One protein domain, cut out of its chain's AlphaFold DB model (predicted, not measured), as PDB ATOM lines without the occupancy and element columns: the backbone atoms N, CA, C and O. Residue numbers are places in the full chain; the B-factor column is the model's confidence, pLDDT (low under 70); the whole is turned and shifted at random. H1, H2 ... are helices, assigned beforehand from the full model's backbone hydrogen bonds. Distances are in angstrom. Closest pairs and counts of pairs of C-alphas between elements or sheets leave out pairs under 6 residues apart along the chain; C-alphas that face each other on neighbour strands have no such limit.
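Overview. This is residues 2 to 93 of the 516 residues of an uncharacterized protein of Diversispora epigaea (UniProt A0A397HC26). The helices form an open zigzag: the long helix H3 slants between two ends, with H2 meeting residues 34 to 37 of it at a steep angle and H4 turning back from its last residues, H3 and H4 making a V. At the far end H4, H5 and H6 make a small cluster, H5 folding back on H4 as a helical hairpin and H6 crossing H4, while at the other end residues 4 to 9, by the short H1, stand free. The printed part has 92 residues with six named helices, H1 to H6 in order along the chain, and no named strand; its class is all helix. It is loose, with a radius of gyration of the C-alphas of 15.8 A and spans of 44 by 31 by 19 A.

Arrangement. H1, residues 2 to 5, touches no helix and is apart from H2, residues 12 to 20, but only just, the closest C-alphas being 8.0 A apart. H2 only just touches H3, residues 27 to 46, with 3 pairs of C-alphas within 8 A; the closest are those of Val 17 and Lys 34, 6.5 A apart. Their tilt is steep, 54 degrees, opposite ways, and H3 touches H2 with residues 34 to 37 alone. With residues 42 to 46 alone, H3 touches residues 53 to 56 of H4, residues 53 to 65; the closest C-alphas, of Gly 46 and Lys 56, are 7.4 A apart, at a steep tilt of 66 degrees, opposite ways. H4 is the hub, touching three helices. With residues 60 to 64 alone it touches H5, residues 70 to 78, at a shallow tilt of 25 degrees, opposite ways, a hairpin; the closest C-alphas, of Gly 60 and Ile 73, are 6.4 A apart. H6, residues 85 to 93, touches H4 about perpendicular, at 86 degrees, the closest C-alphas being those of Leu 61 and Val 88, 6.1 A. H6 also touches H5, closest at the C-alphas of Cys 70 and Ala 85, 5.2 A, at a steep tilt of 67 degrees, only just short of about perpendicular. H3 is apart from H5 and H6. In H2 to H6 every O i to N i+4 pair is within hydrogen-bond range; H1 is too short for such a pair.

Along the chain. H1 begins at C-alpha 2, (42.124, 8.476, -17.312), and is 5.2 A long; H2 is 12.2 A long. H3, 28.8 A long, begins at C-alpha 27, (38.410, 11.810, 6.834). H4 is 18.2 A long, H5 12.0 A and H6 12.1 A, ending at C-alpha 93, (60.737, -18.929, -10.000).

Size, cuts and confidence. The two C-alphas farthest apart are those of Glu 24 and Lys 93, 46.7 A. The printed part has no cut and no long link; H4 to H5 is tight. The mean pLDDT of the printed part is 78.3, and residues 2 to 6, 9, 28 to 29, 32 and 45 to 52 are under 70.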
ATOM      1  N   ILE A   2      43.153   9.113 -16.451       56.16
ATOM      2  CA  ILE A   2      42.124   8.476 -17.312       56.16
ATOM      3  C   ILE A   2      41.210   9.520 -17.980       56.16
ATOM      4  O   ILE A   2      41.043   9.495 -19.191       56.16
ATOM      5  N   GLU A   3      40.714  10.505 -17.223       58.47
ATOM      6  CA  GLU A   3      39.839  11.569 -17.758       58.47
ATOM      7  C   GLU A   3      40.548  12.515 -18.748       58.47
ATOM      8  O   GLU A   3      39.902  13.146 -19.578       58.47
ATOM      9  N   ASN A   4      41.884  12.592 -18.688       59.62
ATOM     10  CA  ASN A   4      42.687  13.380 -19.633       59.62
ATOM     11  C   ASN A   4      42.939  12.620 -20.944       59.62
ATOM     12  O   ASN A   4      43.153  13.247 -21.972       59.62
ATOM     13  N   ALA A   5      42.959  11.282 -20.895       61.03
ATOM     14  CA  ALA A   5      43.159  10.423 -22.060       61.03
ATOM     15  C   ALA A   5      41.843  10.141 -22.803       61.03
ATOM     16  O   ALA A   5      41.849   9.977 -24.020       61.03
ATOM     17  N   SER A   6      40.718  10.128 -22.083       66.56
ATOM     18  CA  SER A   6      39.375   9.986 -22.647       66.56
ATOM     19  C   SER A   6      38.445  11.027 -22.018       66.56
ATOM     20  O   SER A   6      37.960  10.809 -20.903       66.56
ATOM     21  N   PRO A   7      38.172  12.147 -22.717       74.62
ATOM     22  CA  PRO A   7      37.296  13.217 -22.231       74.62
ATOM     23  C   PRO A   7      35.885  12.746 -21.846       74.62
ATOM     24  O   PRO A   7      35.247  13.350 -20.989       74.62
ATOM     25  N   GLU A   8      35.424  11.638 -22.431       72.81
ATOM     26  CA  GLU A   8      34.151  10.961 -22.140       72.81
ATOM     27  C   GLU A   8      34.052  10.433 -20.698       72.81
ATOM     28  O   GLU A   8      32.958  10.257 -20.173       72.81
ATOM     29  N   LEU A   9      35.191  10.196 -20.038       67.81
ATOM     30  CA  LEU A   9      35.252   9.697 -18.662       67.81
ATOM     31  C   LEU A   9      35.335  10.824 -17.624       67.81
ATOM     32  O   LEU A   9      35.446  10.549 -16.429       67.81
ATOM     33  N   LYS A  10      35.287  12.092 -18.050       78.00
ATOM     34  CA  LYS A  10      35.376  13.251 -17.156       78.00
ATOM     35  C   LYS A  10      34.211  13.264 -16.163       78.00
ATOM     36  O   LYS A  10      33.050  13.320 -16.557       78.00
ATOM     37  N   GLY A  11      34.518  13.231 -14.867       76.69
ATOM     38  CA  GLY A  11      33.513  13.183 -13.802       76.69
ATOM     39  C   GLY A  11      33.098  11.769 -13.380       76.69
ATOM     40  O   GLY A  11      32.362  11.631 -12.400       76.69
ATOM     41  N   PHE A  12      33.607  10.716 -14.030       80.75
ATOM     42  CA  PHE A  12      33.331   9.324 -13.661       80.75
ATOM     43  C   PHE A  12      33.856   8.989 -12.259       80.75
ATOM     44  O   PHE A  12      33.125   8.454 -11.422       80.75
ATOM     45  N   PHE A  13      35.108   9.354 -11.964       79.12
ATOM     46  CA  PHE A  13      35.718   9.048 -10.671       79.12
ATOM     47  C   PHE A  13      35.060   9.817  -9.505       79.12
ATOM     48  O   PHE A  13      34.689   9.177  -8.517       79.12
ATOM     49  N   PRO A  14      34.808  11.142  -9.604       81.12
ATOM     50  CA  PRO A  14      33.991  11.862  -8.623       81.12
ATOM     51  C   PRO A  14      32.598  11.253  -8.412       81.12
ATOM     52  O   PRO A  14      32.138  11.167  -7.273       81.12
ATOM     53  N   SER A  15      31.946  10.783  -9.480       83.12
ATOM     54  CA  SER A  15      30.622  10.151  -9.395       83.12
ATOM     55  C   SER A  15      30.667   8.836  -8.613       83.12
ATOM     56  O   SER A  15      29.853   8.631  -7.714       83.12
ATOM     57  N   MET A  16      31.665   7.984  -8.869       82.31
ATOM     58  CA  MET A  16      31.895   6.764  -8.087       82.31
ATOM     59  C   MET A  16      32.185   7.057  -6.613       82.31
ATOM     60  O   MET A  16      31.635   6.400  -5.731       82.31
ATOM     61  N   VAL A  17      33.032   8.050  -6.333       82.06
ATOM     62  CA  VAL A  17      33.358   8.477  -4.964       82.06
ATOM     63  C   VAL A  17      32.101   8.920  -4.221       82.06
ATOM     64  O   VAL A  17      31.874   8.474  -3.098       82.06
ATOM     65  N   ASN A  18      31.265   9.742  -4.855       82.62
ATOM     66  CA  ASN A  18      30.021  10.229  -4.260       82.62
ATOM     67  C   ASN A  18      28.976   9.121  -4.064       82.62
ATOM     68  O   ASN A  18      28.201   9.192  -3.114       82.62
ATOM     69  N   ALA A  19      28.952   8.108  -4.936       82.38
ATOM     70  CA  ALA A  19      28.019   6.987  -4.842       82.38
ATOM     71  C   ALA A  19      28.425   5.949  -3.779       82.38
ATOM     72  O   ALA A  19      27.568   5.395  -3.097       82.38
ATOM     73  N   ILE A  20      29.725   5.671  -3.638       79.50
ATOM     74  CA  ILE A  20      30.239   4.568  -2.808       79.50
ATOM     75  C   ILE A  20      30.610   5.034  -1.391       79.50
ATOM     76  O   ILE A  20      30.592   4.232  -0.456       79.50
ATOM     77  N   ILE A  21      30.965   6.312  -1.202       82.19
ATOM     78  CA  ILE A  21      31.456   6.828   0.084       82.19
ATOM     79  C   ILE A  21      30.385   7.693   0.769       82.19
ATOM     80  O   ILE A  21      30.151   8.823   0.341       82.19
ATOM     81  N   PRO A  22      29.792   7.232   1.890       79.88
ATOM     82  CA  PRO A  22      28.852   8.033   2.672       79.88
ATOM     83  C   PRO A  22      29.478   9.324   3.204       79.88
ATOM     84  O   PRO A  22      30.645   9.355   3.626       79.88
ATOM     85  N   LYS A  23      28.676  10.393   3.246       76.25
ATOM     86  CA  LYS A  23      29.123  11.716   3.699       76.25
ATOM     87  C   LYS A  23      29.494  11.731   5.184       76.25
ATOM     88  O   LYS A  23      30.386  12.503   5.541       76.25
ATOM     89  N   GLU A  24      28.925  10.859   6.022       79.81
ATOM     90  CA  GLU A  24      29.204  10.835   7.469       79.81
ATOM     91  C   GLU A  24      30.521  10.130   7.857       79.81
ATOM     92  O   GLU A  24      30.886  10.108   9.032       79.81
ATOM     93  N   ARG A  25      31.282   9.554   6.912       75.69
ATOM     94  CA  ARG A  25      32.550   8.875   7.251       75.69
ATOM     95  C   ARG A  25      33.648   9.852   7.698       75.69
ATOM     96  O   ARG A  25      33.756  10.971   7.188       75.69
ATOM     97  N   SER A  26      34.521   9.382   8.596       76.94
ATOM     98  CA  SER A  26      35.737  10.099   9.005       76.94
ATOM     99  C   SER A  26      36.660  10.377   7.811       76.94
ATOM    100  O   SER A  26      36.633   9.656   6.810       76.94
ATOM    101  N   ALA A  27      37.499  11.412   7.912       73.25
ATOM    102  CA  ALA A  27      38.410  11.810   6.834       73.25
ATOM    103  C   ALA A  27      39.341  10.664   6.390       73.25
ATOM    104  O   ALA A  27      39.471  10.410   5.192       73.25
ATOM    105  N   TYR A  28      39.891   9.910   7.346       68.19
ATOM    106  CA  TYR A  28      40.707   8.722   7.076       68.19
ATOM    107  C   TYR A  28      39.927   7.649   6.300       68.19
ATOM    108  O   TYR A  28      40.359   7.199   5.242       68.19
ATOM    109  N   ASN A  29      38.724   7.292   6.763       69.62
ATOM    110  CA  ASN A  29      37.914   6.257   6.113       69.62
ATOM    111  C   ASN A  29      37.449   6.672   4.709       69.62
ATOM    112  O   ASN A  29      37.278   5.819   3.836       69.62
ATOM    113  N   LYS A  30      37.250   7.975   4.472       74.31
ATOM    114  CA  LYS A  30      37.004   8.519   3.130       74.31
ATOM    115  C   LYS A  30      38.230   8.346   2.231       74.31
ATOM    116  O   LYS A  30      38.073   7.987   1.068       74.31
ATOM    117  N   GLN A  31      39.436   8.572   2.750       71.00
ATOM    118  CA  GLN A  31      40.675   8.399   1.993       71.00
ATOM    119  C   GLN A  31      40.949   6.927   1.650       71.00
ATOM    120  O   GLN A  31      41.270   6.631   0.501       71.00
ATOM    121  N   GLU A  32      40.746   6.000   2.589       68.38
ATOM    122  CA  GLU A  32      40.868   4.559   2.321       68.38
ATOM    123  C   GLU A  32      39.851   4.078   1.282       68.38
ATOM    124  O   GLU A  32      40.215   3.415   0.312       68.38
ATOM    125  N   ALA A  33      38.587   4.484   1.403       74.94
ATOM    126  CA  ALA A  33      37.569   4.095   0.431       74.94
ATOM    127  C   ALA A  33      37.853   4.658  -0.976       74.94
ATOM    128  O   ALA A  33      37.620   3.966  -1.967       74.94
ATOM    129  N   LYS A  34      38.440   5.862  -1.092       76.81
ATOM    130  CA  LYS A  34      38.933   6.376  -2.383       76.81
ATOM    131  C   LYS A  34      40.005   5.463  -2.988       76.81
ATOM    132  O   LYS A  34      39.953   5.214  -4.189       76.81
ATOM    133  N   LYS A  35      40.938   4.925  -2.191       72.12
ATOM    134  CA  LYS A  35      41.948   3.962  -2.681       72.12
ATOM    135  C   LYS A  35      41.293   2.691  -3.222       72.12
ATOM    136  O   LYS A  35      41.655   2.245  -4.310       72.12
ATOM    137  N   SER A  36      40.296   2.148  -2.520       76.00
ATOM    138  CA  SER A  36      39.536   0.978  -2.986       76.00
ATOM    139  C   SER A  36      38.828   1.237  -4.319       76.00
ATOM    140  O   SER A  36      38.825   0.372  -5.191       76.00
ATOM    141  N   ILE A  37      38.277   2.439  -4.511       79.31
ATOM    142  CA  ILE A  37      37.645   2.842  -5.774       79.31
ATOM    143  C   ILE A  37      38.668   2.892  -6.911       79.31
ATOM    144  O   ILE A  37      38.387   2.389  -7.995       79.31
ATOM    145  N   VAL A  38      39.872   3.425  -6.677       75.38
ATOM    146  CA  VAL A  38      40.931   3.409  -7.701       75.38
ATOM    147  C   VAL A  38      41.319   1.972  -8.063       75.38
ATOM    148  O   VAL A  38      41.427   1.659  -9.247       75.38
ATOM    149  N   ALA A  39      41.474   1.078  -7.080       70.88
ATOM    150  CA  ALA A  39      41.739  -0.338  -7.343       70.88
ATOM    151  C   ALA A  39      40.617  -0.984  -8.179       70.88
ATOM    152  O   ALA A  39      40.897  -1.736  -9.111       70.88
ATOM    153  N   LEU A  40      39.354  -0.635  -7.911       76.69
ATOM    154  CA  LEU A  40      38.210  -1.063  -8.716       76.69
ATOM    155  C   LEU A  40      38.281  -0.535 -10.154       76.69
ATOM    156  O   LEU A  40      38.055  -1.301 -11.088       76.69
ATOM    157  N   CYS A  41      38.665   0.725 -10.360       75.12
ATOM    158  CA  CYS A  41      38.889   1.266 -11.701       75.12
ATOM    159  C   CYS A  41      40.002   0.510 -12.446       75.12
ATOM    160  O   CYS A  41      39.839   0.212 -13.626       75.12
ATOM    161  N   TYR A  42      41.103   0.157 -11.772       71.38
ATOM    162  CA  TYR A  42      42.164  -0.673 -12.358       71.38
ATOM    163  C   TYR A  42      41.690  -2.087 -12.687       71.38
ATOM    164  O   TYR A  42      42.045  -2.605 -13.744       71.38
ATOM    165  N   MET A  43      40.860  -2.694 -11.833       71.94
ATOM    166  CA  MET A  43      40.233  -3.982 -12.127       71.94
ATOM    167  C   MET A  43      39.370  -3.886 -13.386       71.94
ATOM    168  O   MET A  43      39.574  -4.669 -14.307       71.94
ATOM    169  N   ILE A  44      38.485  -2.887 -13.477       75.56
ATOM    170  CA  ILE A  44      37.612  -2.672 -14.642       75.56
ATOM    171  C   ILE A  44      38.437  -2.419 -15.911       75.56
ATOM    172  O   ILE A  44      38.201  -3.059 -16.930       75.56
ATOM    173  N   ALA A  45      39.438  -1.538 -15.850       69.94
ATOM    174  CA  ALA A  45      40.318  -1.244 -16.983       69.94
ATOM    175  C   ALA A  45      41.200  -2.443 -17.380       69.94
ATOM    176  O   ALA A  45      41.612  -2.570 -18.536       69.94
ATOM    177  N   GLY A  46      41.507  -3.310 -16.413       66.50
ATOM    178  CA  GLY A  46      42.283  -4.528 -16.587       66.50
ATOM    179  C   GLY A  46      41.470  -5.699 -17.138       66.50
ATOM    180  O   GLY A  46      42.057  -6.573 -17.779       66.50
ATOM    181  N   LEU A  47      40.147  -5.732 -16.954       69.44
ATOM    182  CA  LEU A  47      39.291  -6.833 -17.408       69.44
ATOM    183  C   LEU A  47      39.513  -7.123 -18.893       69.44
ATOM    184  O   LEU A  47      39.285  -6.282 -19.757       69.44
ATOM    185  N   ARG A  48      40.012  -8.334 -19.186       61.34
ATOM    186  CA  ARG A  48      40.350  -8.815 -20.546       61.34
ATOM    187  C   ARG A  48      41.308  -7.913 -21.347       61.34
ATOM    188  O   ARG A  48      41.570  -8.178 -22.517       61.34
ATOM    189  N   ASN A  49      41.912  -6.916 -20.705       68.69
ATOM    190  CA  ASN A  49      42.899  -6.037 -21.303       68.69
ATOM    191  C   ASN A  49      44.286  -6.698 -21.266       68.69
ATOM    192  O   ASN A  49      44.800  -7.028 -20.193       68.69
ATOM    193  N   LYS A  50      44.884  -6.914 -22.441       63.28
ATOM    194  CA  LYS A  50      46.210  -7.541 -22.594       63.28
ATOM    195  C   LYS A  50      47.375  -6.595 -22.276       63.28
ATOM    196  O   LYS A  50      48.506  -7.056 -22.171       63.28
ATOM    197  N   PHE A  51      47.112  -5.296 -22.131       62.94
ATOM    198  CA  PHE A  51      48.130  -4.269 -21.893       62.94
ATOM    199  C   PHE A  51      48.337  -3.963 -20.400       62.94
ATOM    200  O   PHE A  51      49.375  -3.430 -20.021       62.94
ATOM    201  N   VAL A  52      47.397  -4.355 -19.531       64.56
ATOM    202  CA  VAL A  52      47.471  -4.151 -18.070       64.56
ATOM    203  C   VAL A  52      47.914  -5.450 -17.377       64.56
ATOM    204  O   VAL A  52      47.198  -6.022 -16.557       64.56
ATOM    205  N   ASN A  53      49.092  -5.966 -17.745       71.25
ATOM    206  CA  ASN A  53      49.596  -7.245 -17.218       71.25
ATOM    207  C   ASN A  53      50.234  -7.127 -15.829       71.25
ATOM    208  O   ASN A  53      50.184  -8.083 -15.061       71.25
ATOM    209  N   GLN A  54      50.805  -5.968 -15.489       74.94
ATOM    210  CA  GLN A  54      51.492  -5.777 -14.210       74.94
ATOM    211  C   GLN A  54      50.528  -5.878 -13.020       74.94
ATOM    212  O   GLN A  54      50.764  -6.663 -12.110       74.94
ATOM    213  N   PHE A  55      49.392  -5.177 -13.072       74.88
ATOM    214  CA  PHE A  55      48.379  -5.253 -12.013       74.88
ATOM    215  C   PHE A  55      47.806  -6.673 -11.862       74.88
ATOM    216  O   PHE A  55      47.639  -7.165 -10.753       74.88
ATOM    217  N   LYS A  56      47.568  -7.390 -12.968       79.88
ATOM    218  CA  LYS A  56      47.103  -8.789 -12.927       79.88
ATOM    219  C   LYS A  56      48.134  -9.743 -12.329       79.88
ATOM    220  O   LYS A  56      47.754 -10.695 -11.655       79.88
ATOM    221  N   MET A  57      49.421  -9.504 -12.594       83.56
ATOM    222  CA  MET A  57      50.524 -10.231 -11.963       83.56
ATOM    223  C   MET A  57      50.527  -9.987 -10.451       83.56
ATOM    224  O   MET A  57      50.599 -10.948  -9.694       83.56
ATOM    225  N   GLU A  58      50.372  -8.736 -10.010       78.75
ATOM    226  CA  GLU A  58      50.277  -8.381  -8.586       78.75
ATOM    227  C   GLU A  58      49.072  -9.048  -7.905       78.75
ATOM    228  O   GLU A  58      49.226  -9.640  -6.838       78.75
ATOM    229  N   VAL A  59      47.897  -9.048  -8.547       80.81
ATOM    230  CA  VAL A  59      46.709  -9.773  -8.059       80.81
ATOM    231  C   VAL A  59      46.970 -11.280  -7.982       80.81
ATOM    232  O   VAL A  59      46.634 -11.908  -6.981       80.81
ATOM    233  N   GLY A  60      47.603 -11.878  -8.995       84.81
ATOM    234  CA  GLY A  60      47.938 -13.305  -8.988       84.81
ATOM    235  C   GLY A  60      48.915 -13.687  -7.877       84.81
ATOM    236  O   GLY A  60      48.709 -14.686  -7.188       84.81
ATOM    237  N   LEU A  61      49.942 -12.864  -7.651       81.06
ATOM    238  CA  LEU A  61      50.881 -13.028  -6.539       81.06
ATOM    239  C   LEU A  61      50.183 -12.861  -5.186       81.06
ATOM    240  O   LEU A  61      50.490 -13.607  -4.262       81.06
ATOM    241  N   TYR A  62      49.233 -11.926  -5.075       79.00
ATOM    242  CA  TYR A  62      48.450 -11.712  -3.853       79.00
ATOM    243  C   TYR A  62      47.605 -12.924  -3.502       79.00
ATOM    244  O   TYR A  62      47.609 -13.378  -2.361       79.00
ATOM    245  N   LEU A  63      46.891 -13.460  -4.493       81.19
ATOM    246  CA  LEU A  63      46.072 -14.650  -4.324       81.19
ATOM    247  C   LEU A  63      46.938 -15.832  -3.880       81.19
ATOM    248  O   LEU A  63      46.591 -16.495  -2.907       81.19
ATOM    249  N   ALA A  64      48.091 -16.041  -4.523       80.81
ATOM    250  CA  ALA A  64      49.030 -17.090  -4.129       80.81
ATOM    251  C   ALA A  64      49.554 -16.905  -2.693       80.81
ATOM    252  O   ALA A  64      49.539 -17.854  -1.915       80.81
ATOM    253  N   ALA A  65      49.961 -15.686  -2.321       72.38
ATOM    254  CA  ALA A  65      50.416 -15.351  -0.967       72.38
ATOM    255  C   ALA A  65      49.309 -15.534   0.089       72.38
ATOM    256  O   ALA A  65      49.564 -15.975   1.204       72.38
ATOM    257  N   SER A  66      48.056 -15.274  -0.290       73.50
ATOM    258  CA  SER A  66      46.875 -15.457   0.564       73.50
ATOM    259  C   SER A  66      46.426 -16.923   0.678       73.50
ATOM    260  O   SER A  66      45.393 -17.199   1.285       73.50
ATOM    261  N   GLY A  67      47.159 -17.866   0.074       74.75
ATOM    262  CA  GLY A  67      46.853 -19.297   0.120       74.75
ATOM    263  C   GLY A  67      45.770 -19.755  -0.862       74.75
ATOM    264  O   GLY A  67      45.193 -20.825  -0.669       74.75
ATOM    265  N   ALA A  68      45.470 -18.977  -1.907       83.31
ATOM    266  CA  ALA A  68      44.555 -19.414  -2.959       83.31
ATOM    267  C   ALA A  68      45.140 -20.607  -3.732       83.31
ATOM    268  O   ALA A  68      46.332 -20.640  -4.042       83.31
ATOM    269  N   THR A  69      44.290 -21.577  -4.079       87.62
ATOM    270  CA  THR A  69      44.715 -22.733  -4.879       87.62
ATOM    271  C   THR A  69      44.998 -22.328  -6.327       87.62
ATOM    272  O   THR A  69      44.525 -21.290  -6.803       87.62
ATOM    273  N   CYS A  70      45.742 -23.161  -7.059       91.75
ATOM    274  CA  CYS A  70      45.993 -22.938  -8.483       91.75
ATOM    275  C   CYS A  70      44.682 -22.799  -9.269       91.75
ATOM    276  O   CYS A  70      44.563 -21.906 -10.100       91.75
ATOM    277  N   GLU A  71      43.670 -23.605  -8.940       92.69
ATOM    278  CA  GLU A  71      42.346 -23.565  -9.564       92.69
ATOM    279  C   GLU A  71      41.627 -22.244  -9.276       92.69
ATOM    280  O   GLU A  71      40.994 -21.676 -10.169       92.69
ATOM    281  N   ALA A  72      41.743 -21.714  -8.054       91.69
ATOM    282  CA  ALA A  72      41.183 -20.413  -7.704       91.69
ATOM    283  C   ALA A  72      41.869 -19.281  -8.491       91.69
ATOM    284  O   ALA A  72      41.193 -18.408  -9.039       91.69
ATOM    285  N   ILE A  73      43.200 -19.321  -8.613       90.06
ATOM    286  CA  ILE A  73      43.968 -18.345  -9.400       90.06
ATOM    287  C   ILE A  73      43.611 -18.446 -10.890       90.06
ATOM    288  O   ILE A  73      43.371 -17.423 -11.533       90.06
ATOM    289  N   ASP A  74      43.511 -19.655 -11.441       93.19
ATOM    290  CA  ASP A  74      43.146 -19.886 -12.842       93.19
ATOM    291  C   ASP A  74      41.695 -19.487 -13.137       93.19
ATOM    292  O   ASP A  74      41.402 -18.936 -14.204       93.19
ATOM    293  N   THR A  75      40.791 -19.654 -12.170       92.44
ATOM    294  CA  THR A  75      39.418 -19.138 -12.249       92.44
ATOM    295  C   THR A  75      39.425 -17.610 -12.309       92.44
ATOM    296  O   THR A  75      38.832 -17.022 -13.215       92.44
ATOM    297  N   MET A  76      40.167 -16.941 -11.418       89.25
ATOM    298  CA  MET A  76      40.317 -15.477 -11.432       89.25
ATOM    299  C   MET A  76      40.990 -14.973 -12.714       89.25
ATOM    300  O   MET A  76      40.638 -13.908 -13.232       89.25
ATOM    301  N   SER A  77      41.926 -15.747 -13.265       88.88
ATOM    302  CA  SER A  77      42.541 -15.480 -14.565       88.88
ATOM    303  C   SER A  77      41.535 -15.590 -15.706       88.88
ATOM    304  O   SER A  77      41.524 -14.735 -16.591       88.88
ATOM    305  N   SER A  78      40.674 -16.609 -15.684       88.75
ATOM    306  CA  SER A  78      39.634 -16.836 -16.695       88.75
ATOM    307  C   SER A  78      38.571 -15.733 -16.678       88.75
ATOM    308  O   SER A  78      38.080 -15.313 -17.727       88.75
ATOM    309  N   LEU A  79      38.278 -15.190 -15.493       86.19
ATOM    310  CA  LEU A  79      37.442 -13.998 -15.319       86.19
ATOM    311  C   LEU A  79      38.142 -12.699 -15.768       86.19
ATOM    312  O   LEU A  79      37.486 -11.680 -15.966       86.19
ATOM    313  N   GLY A  80      39.461 -12.729 -15.980       82.62
ATOM    314  CA  GLY A  80      40.255 -11.598 -16.457       82.62
ATOM    315  C   GLY A  80      40.802 -10.679 -15.362       82.62
ATOM    316  O   GLY A  80      41.323  -9.618 -15.708       82.62
ATOM    317  N   TYR A  81      40.706 -11.070 -14.085       80.50
ATOM    318  CA  TYR A  81      41.189 -10.297 -12.927       80.50
ATOM    319  C   TYR A  81      42.649 -10.578 -12.563       80.50
ATOM    320  O   TYR A  81      43.326  -9.714 -12.013       80.50
ATOM    321  N   SER A  82      43.132 -11.780 -12.869       85.12
ATOM    322  CA  SER A  82      44.479 -12.251 -12.542       85.12
ATOM    323  C   SER A  82      45.184 -12.787 -13.790       85.12
ATOM    324  O   SER A  82      44.613 -12.851 -14.880       85.12
ATOM    325  N   ILE A  83      46.445 -13.166 -13.629       87.31
ATOM    326  CA  ILE A  83      47.142 -14.109 -14.507       87.31
ATOM    327  C   ILE A  83      46.926 -15.555 -14.032       87.31
ATOM    328  O   ILE A  83      46.517 -15.776 -12.890       87.31
ATOM    329  N   CYS A  84      47.242 -16.532 -14.886       91.31
ATOM    330  CA  CYS A  84      47.143 -17.952 -14.546       91.31
ATOM    331  C   CYS A  84      48.202 -18.375 -13.519       91.31
ATOM    332  O   CYS A  84      49.303 -17.811 -13.468       91.31
ATOM    333  N   ALA A  85      47.902 -19.422 -12.755       91.19
ATOM    334  CA  ALA A  85      48.760 -19.964 -11.708       91.19
ATOM    335  C   ALA A  85      50.155 -20.327 -12.241       91.19
ATOM    336  O   ALA A  85      51.168 -20.031 -11.608       91.19
ATOM    337  N   ARG A  86      50.237 -20.866 -13.465       92.50
ATOM    338  CA  ARG A  86      51.518 -21.161 -14.130       92.50
ATOM    339  C   ARG A  86      52.382 -19.914 -14.329       92.50
ATOM    340  O   ARG A  86      53.599 -19.977 -14.171       92.50
ATOM    341  N   SER A  87      51.774 -18.784 -14.684       89.94
ATOM    342  CA  SER A  87      52.501 -17.523 -14.860       89.94
ATOM    343  C   SER A  87      52.980 -16.962 -13.521       89.94
ATOM    344  O   SER A  87      54.107 -16.474 -13.454       89.94
ATOM    345  N   VAL A  88      52.176 -17.103 -12.457       87.88
ATOM    346  CA  VAL A  88      52.579 -16.760 -11.081       87.88
ATOM    347  C   VAL A  88      53.788 -17.596 -10.657       87.88
ATOM    348  O   VAL A  88      54.808 -17.037 -10.263       87.88
ATOM    349  N   ALA A  89      53.716 -18.920 -10.819       89.06
ATOM    350  CA  ALA A  89      54.795 -19.838 -10.456       89.06
ATOM    351  C   ALA A  89      56.088 -19.554 -11.239       89.06
ATOM    352  O   ALA A  89      57.173 -19.513 -10.662       89.06
ATOM    353  N   ASN A  90      55.988 -19.282 -12.545       90.69
ATOM    354  CA  ASN A  90      57.140 -18.893 -13.364       90.69
ATOM    355  C   ASN A  90      57.766 -17.571 -12.896       90.69
ATOM    356  O   ASN A  90      58.984 -17.408 -12.968       90.69
ATOM    357  N   TYR A  91      56.953 -16.615 -12.442       88.06
ATOM    358  CA  TYR A  91      57.448 -15.348 -11.915       88.06
ATOM    359  C   TYR A  91      58.140 -15.533 -10.561       88.06
ATOM    360  O   TYR A  91      59.275 -15.097 -10.396       88.06
ATOM    361  N   GLN A  92      57.514 -16.259  -9.632       87.69
ATOM    362  CA  GLN A  92      58.122 -16.651  -8.354       87.69
ATOM    363  C   GLN A  92      59.443 -17.401  -8.562       87.69
ATOM    364  O   GLN A  92      60.415 -17.151  -7.850       87.69
ATOM    365  N   LYS A  93      59.508 -18.250  -9.595       90.06
ATOM    366  CA  LYS A  93      60.737 -18.929 -10.000       90.06
ATOM    367  C   LYS A  93      61.864 -17.971 -10.358       90.06
ATOM    368  O   LYS A  93      62.952 -18.057  -9.799       90.06
TER     369      LYS A  93